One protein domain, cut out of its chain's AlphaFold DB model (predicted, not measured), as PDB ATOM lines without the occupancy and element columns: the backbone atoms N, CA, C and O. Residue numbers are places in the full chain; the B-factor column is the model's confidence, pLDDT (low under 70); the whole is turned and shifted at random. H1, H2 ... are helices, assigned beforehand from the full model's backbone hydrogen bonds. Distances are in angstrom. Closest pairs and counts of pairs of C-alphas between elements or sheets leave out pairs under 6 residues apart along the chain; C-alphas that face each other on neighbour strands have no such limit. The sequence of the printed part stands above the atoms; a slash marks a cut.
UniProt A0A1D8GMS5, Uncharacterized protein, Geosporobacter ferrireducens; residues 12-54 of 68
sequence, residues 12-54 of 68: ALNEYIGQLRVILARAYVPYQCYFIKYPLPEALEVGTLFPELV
ATOM      1  N   ALA A  12     222.401 167.399 265.131       79.38
ATOM      2  CA  ALA A  12     222.800 168.793 265.294       79.38
ATOM      3  C   ALA A  12     223.903 169.205 264.302       79.38
ATOM      4  O   ALA A  12     223.833 170.284 263.706       79.38
ATOM      5  N   LEU A  13     224.906 168.347 264.072       81.00
ATOM      6  CA  LEU A  13     225.926 168.590 263.048       81.00
ATOM      7  C   LEU A  13     225.312 168.622 261.641       81.00
ATOM      8  O   LEU A  13     225.669 169.480 260.829       81.00
ATOM      9  N   ASN A  14     224.374 167.720 261.350       80.75
ATOM     10  CA  ASN A  14     223.679 167.675 260.064       80.75
ATOM     11  C   ASN A  14     222.792 168.905 259.836       80.75
ATOM     12  O   ASN A  14     222.810 169.470 258.739       80.75
ATOM     13  N   GLU A  15     222.074 169.364 260.863       87.88
ATOM     14  CA  GLU A  15     221.303 170.608 260.809       87.88
ATOM     15  C   GLU A  15     222.223 171.804 260.525       87.88
ATOM     16  O   GLU A  15     221.967 172.584 259.603       87.88
ATOM     17  N   TYR A  16     223.345 171.906 261.243       88.19
ATOM     18  CA  TYR A  16     224.328 172.970 261.046       88.19
ATOM     19  C   TYR A  16     224.927 172.963 259.628       88.19
ATOM     20  O   TYR A  16     224.997 174.004 258.970       88.19
ATOM     21  N   ILE A  17     225.295 171.789 259.101       88.69
ATOM     22  CA  ILE A  17     225.753 171.638 257.708       88.69
ATOM     23  C   ILE A  17     224.651 172.055 256.722       88.69
ATOM     24  O   ILE A  17     224.940 172.713 255.718       88.69
ATOM     25  N   GLY A  18     223.391 171.709 256.997       89.75
ATOM     26  CA  GLY A  18     222.235 172.142 256.211       89.75
ATOM     27  C   GLY A  18     222.118 173.667 256.147       89.75
ATOM     28  O   GLY A  18     222.004 174.234 255.057       89.75
ATOM     29  N   GLN A  19     222.241 174.344 257.290       90.38
ATOM     30  CA  GLN A  19     222.224 175.808 257.372       90.38
ATOM     31  C   GLN A  19     223.379 176.440 256.578       90.38
ATOM     32  O   GLN A  19     223.156 177.359 255.785       90.38
ATOM     33  N   LEU A  20     224.602 175.913 256.712       90.50
ATOM     34  CA  LEU A  20     225.767 176.395 255.961       90.50
ATOM     35  C   LEU A  20     225.591 176.248 254.445       90.50
ATOM     36  O   LEU A  20     225.946 177.158 253.695       90.50
ATOM     37  N   ARG A  21     225.006 175.138 253.980       88.00
ATOM     38  CA  ARG A  21     224.697 174.931 252.555       88.00
ATOM     39  C   ARG A  21     223.715 175.973 252.026       88.00
ATOM     40  O   ARG A  21     223.922 176.484 250.929       88.00
ATOM     41  N   VAL A  22     222.690 176.325 252.804       85.06
ATOM     42  CA  VAL A  22     221.733 177.382 252.433       85.06
ATOM     43  C   VAL A  22     222.420 178.747 252.356       85.06
ATOM     44  O   VAL A  22     222.197 179.484 251.396       85.06
ATOM     45  N   ILE A  23     223.273 179.082 253.329       85.75
ATOM     46  CA  ILE A  23     224.039 180.340 253.337       85.75
ATOM     47  C   ILE A  23     224.952 180.422 252.108       85.75
ATOM     48  O   ILE A  23     224.937 181.428 251.400       85.75
ATOM     49  N   LEU A  24     225.702 179.354 251.819       85.56
ATOM     50  CA  LEU A  24     226.579 179.282 250.650       85.56
ATOM     51  C   LEU A  24     225.794 179.404 249.343       85.56
ATOM     52  O   LEU A  24     226.170 180.195 248.484       85.56
ATOM     53  N   ALA A  25     224.680 178.683 249.200       80.19
ATOM     54  CA  ALA A  25     223.839 178.770 248.008       80.19
ATOM     55  C   ALA A  25     223.353 180.208 247.754       80.19
ATOM     56  O   ALA A  25     223.417 180.683 246.623       80.19
ATOM     57  N   ARG A  26     222.952 180.929 248.810       75.75
ATOM     58  CA  ARG A  26     222.525 182.339 248.729       75.75
ATOM     59  C   ARG A  26     223.653 183.311 248.375       75.75
ATOM     60  O   ARG A  26     223.372 184.378 247.841       75.75
ATOM     61  N   ALA A  27     224.908 182.970 248.666       74.69
ATOM     62  CA  ALA A  27     226.059 183.794 248.298       74.69
ATOM     63  C   ALA A  27     226.377 183.728 246.792       74.69
ATOM     64  O   ALA A  27     226.835 184.716 246.224       74.69
ATOM     65  N   TYR A  28     226.120 182.583 246.146       72.50
ATOM     66  CA  TYR A  28     226.346 182.396 244.705       72.50
ATOM     67  C   TYR A  28     225.116 182.705 243.853       72.50
ATOM     68  O   TYR A  28     225.257 183.171 242.725       72.50
ATOM     69  N   VAL A  29     223.921 182.434 244.382       72.88
ATOM     70  CA  VAL A  29     222.651 182.722 243.720       72.88
ATOM     71  C   VAL A  29     221.972 183.861 244.477       72.88
ATOM     72  O   VAL A  29     221.222 183.615 245.427       72.88
ATOM     73  N   PRO A  30     222.258 185.117 244.106       69.19
ATOM     74  CA  PRO A  30     221.571 186.267 244.673       69.19
ATOM     75  C   PRO A  30     220.067 186.146 244.433       69.19
ATOM     76  O   PRO A  30     219.625 185.584 243.427       69.19
ATOM     77  N   TYR A  31     219.270 186.710 245.341       69.44
ATOM     78  CA  TYR A  31     217.831 186.818 245.128       69.44
ATOM     79  C   TYR A  31     217.566 187.597 243.838       69.44
ATOM     80  O   TYR A  31     217.856 188.788 243.743       69.44
ATOM     81  N   GLN A  32     217.029 186.898 242.842       74.69
ATOM     82  CA  GLN A  32     216.598 187.506 241.594       74.69
ATOM     83  C   GLN A  32     215.295 188.251 241.863       74.69
ATOM     84  O   GLN A  32     214.320 187.674 242.350       74.69
ATOM     85  N   CYS A  33     215.293 189.550 241.586       77.06
ATOM     86  CA  CYS A  33     214.095 190.362 241.669       77.06
ATOM     87  C   CYS A  33     213.465 190.478 240.282       77.06
ATOM     88  O   CYS A  33     214.161 190.757 239.310       77.06
ATOM     89  N   TYR A  34     212.154 190.266 240.212       83.31
ATOM     90  CA  TYR A  34     211.381 190.215 238.973       83.31
ATOM     91  C   TYR A  34     210.280 191.270 239.008       83.31
ATOM     92  O   TYR A  34     209.106 190.960 239.226       83.31
ATOM     93  N   PHE A  35     210.672 192.534 238.894       83.75
ATOM     94  CA  PHE A  35     209.766 193.665 239.062       83.75
ATOM     95  C   PHE A  35     209.077 194.044 237.759       83.75
ATOM     96  O   PHE A  35     207.904 194.419 237.765       83.75
ATOM     97  N   ILE A  36     209.801 193.940 236.648       87.56
ATOM     98  CA  ILE A  36     209.318 194.332 235.328       87.56
ATOM     99  C   ILE A  36     209.311 193.139 234.381       87.56
ATOM    100  O   ILE A  36     210.017 192.152 234.570       87.56
ATOM    101  N   LYS A  37     208.452 193.207 233.367       92.25
ATOM    102  CA  LYS A  37     208.329 192.166 232.350       92.25
ATOM    103  C   LYS A  37     208.417 192.804 230.982       92.25
ATOM    104  O   LYS A  37     207.753 193.813 230.741       92.25
ATOM    105  N   TYR A  38     209.188 192.189 230.098       93.25
ATOM    106  CA  TYR A  38     209.119 192.518 228.686       93.25
ATOM    107  C   TYR A  38     207.717 192.217 228.135       93.25
ATOM    108  O   TYR A  38     207.062 191.262 228.579       93.25
ATOM    109  N   PRO A  39     207.240 192.987 227.145       95.19
ATOM    110  CA  PRO A  39     206.152 192.558 226.281       95.19
ATOM    111  C   PRO A  39     206.475 191.204 225.638       95.19
ATOM    112  O   PRO A  39     207.631 190.899 225.353       95.19
ATOM    113  N   LEU A  40     205.448 190.397 225.361       95.38
ATOM    114  CA  LEU A  40     205.634 189.038 224.839       95.38
ATOM    115  C   LEU A  40     206.523 188.958 223.576       95.38
ATOM    116  O   LEU A  40     207.377 188.076 223.550       95.38
ATOM    117  N   PRO A  41     206.388 189.837 222.559       97.56
ATOM    118  CA  PRO A  41     207.260 189.780 221.384       97.56
ATOM    119  C   PRO A  41     208.745 189.951 221.729       97.56
ATOM    120  O   PRO A  41     209.574 189.189 221.248       97.56
ATOM    121  N   GLU A  42     209.065 190.896 222.613       96.38
ATOM    122  CA  GLU A  42     210.436 191.157 223.060       96.38
ATOM    123  C   GLU A  42     210.958 190.011 223.936       96.38
ATOM    124  O   GLU A  42     212.080 189.553 223.755       96.38
ATOM    125  N   ALA A  43     210.125 189.458 224.820       95.38
ATOM    126  CA  ALA A  43     210.500 188.299 225.630       95.38
ATOM    127  C   ALA A  43     210.858 187.067 224.779       95.38
ATOM    128  O   ALA A  43     211.764 186.312 225.136       95.38
ATOM    129  N   LEU A  44     210.151 186.858 223.659       96.62
ATOM    130  CA  LEU A  44     210.434 185.774 222.713       96.62
ATOM    131  C   LEU A  44     211.762 185.977 221.977       96.62
ATOM    132  O   LEU A  44     212.442 184.996 221.691       96.62
ATOM    133  N   GLU A  45     212.133 187.224 221.688       96.94
ATOM    134  CA  GLU A  45     213.405 187.564 221.048       96.94
ATOM    135  C   GLU A  45     214.586 187.448 222.023       96.94
ATOM    136  O   GLU A  45     215.597 186.821 221.713       96.94
ATOM    137  N   VAL A  46     214.441 188.008 223.226       93.88
ATOM    138  CA  VAL A  46     215.491 188.045 224.257       93.88
ATOM    139  C   VAL A  46     215.676 186.677 224.933       93.88
ATOM    140  O   VAL A  46     216.749 186.376 225.455       93.88
ATOM    141  N   GLY A  47     214.642 185.829 224.932       94.50
ATOM    142  CA  GLY A  47     214.669 184.499 225.551       94.50
ATOM    143  C   GLY A  47     214.405 184.500 227.061       94.50
ATOM    144  O   GLY A  47     214.580 183.480 227.725       94.50
ATOM    145  N   THR A  48     213.967 185.628 227.621       91.62
ATOM    146  CA  THR A  48     213.508 185.748 229.011       91.62
ATOM    147  C   THR A  48     212.390 186.776 229.110       91.62
ATOM    148  O   THR A  48     212.383 187.780 228.405       91.62
ATOM    149  N   LEU A  49     211.446 186.545 230.024       94.12
ATOM    150  CA  LEU A  49     210.395 187.515 230.338       94.12
ATOM    151  C   LEU A  49     210.908 188.670 231.205       94.12
ATOM    152  O   LEU A  49     210.300 189.737 231.223       94.12
ATOM    153  N   PHE A  50     211.996 188.444 231.940       91.00
ATOM    154  CA  PHE A  50     212.469 189.335 232.988       91.00
ATOM    155  C   PHE A  50     213.768 190.031 232.568       91.00
ATOM    156  O   PHE A  50     214.803 189.358 232.462       91.00
ATOM    157  N   PRO A  51     213.739 191.359 232.359       88.38
ATOM    158  CA  PRO A  51     214.917 192.157 232.023       88.38
ATOM    159  C   PRO A  51     216.068 192.011 233.024       88.38
ATOM    160  O   PRO A  51     217.239 192.100 232.661       88.38
ATOM    161  N   GLU A  52     215.758 191.765 234.295       84.06
ATOM    162  CA  GLU A  52     216.738 191.609 235.368       84.06
ATOM    163  C   GLU A  52     217.657 190.395 235.167       84.06
ATOM    164  O   GLU A  52     218.775 190.402 235.674       84.06
ATOM    165  N   LEU A  53     217.232 189.392 234.384       84.00
ATOM    166  CA  LEU A  53     218.038 188.207 234.058       84.00
ATOM    167  C   LEU A  53     219.042 188.426 232.929       84.00
ATOM    168  O   LEU A  53     219.965 187.632 232.776       84.00
ATOM    169  N   VAL A  54     218.870 189.482 232.135       86.06
ATOM    170  CA  VAL A  54     219.792 189.816 231.039       86.06
ATOM    171  C   VAL A  54     221.041 190.525 231.576       86.06
ATOM    172  O   VAL A  54     222.099 190.510 230.947       86.06
TER     173      VAL A  54
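What this domain is: This is residues 12 to 54 of the 68 residues of an uncharacterized protein of Geosporobacter ferrireducens (UniProt A0A1D8GMS5). Begin at residue 12 and you see one long helix, H1, sticking out as a free arm; an 11-residue strand-less link then leads away from it to a small head, where the short helix H2 turns the backbone and the end stretch, residues 47 to 54, folds back toward the link. The arm, residues 12 to 31, makes much of the length. The printed part has 43 residues with two named helices, H1 then H2, and no named strand, and its class is all helix. It is extended, with a radius of gyration of the C-alphas of 16.6 A, and spans 51 by 16 by 12 A.

How they stand to each other: Look first at H1, residues 12 to 28: residues 12 to 31, of which 12 to 28 belong to H1, stand free, with no C-alpha 8 or more apart along the chain within 10 A. Go on to H2, residues 40 to 46, and you find the two helices apart, with no C-alpha of the one within 8 A of the other. In H1 and H2 every O i to N i+4 pair is within hydrogen-bond range.

Where its parts are: Find C-alpha 12 at (222.800, 168.793, 265.294); from there H1 runs 24.9 A to C-alpha 28 at (226.346, 182.396, 244.705). Then read on to C-alpha 40 at (205.634, 189.038, 224.839), where H2 begins; it ends at C-alpha 46, 9.9 A away. Residues 51 to 53 are helix too, but bear no name.

The domain as a whole: The two C-alphas farthest apart are those of Ala 12 and Pro 41, 51.1 A. The link from H1 to H2 is long, and the printed part has no cut. The mean pLDDT of the printed part is 86.2, and the model's confidence is under 70 at residues 30 to 31.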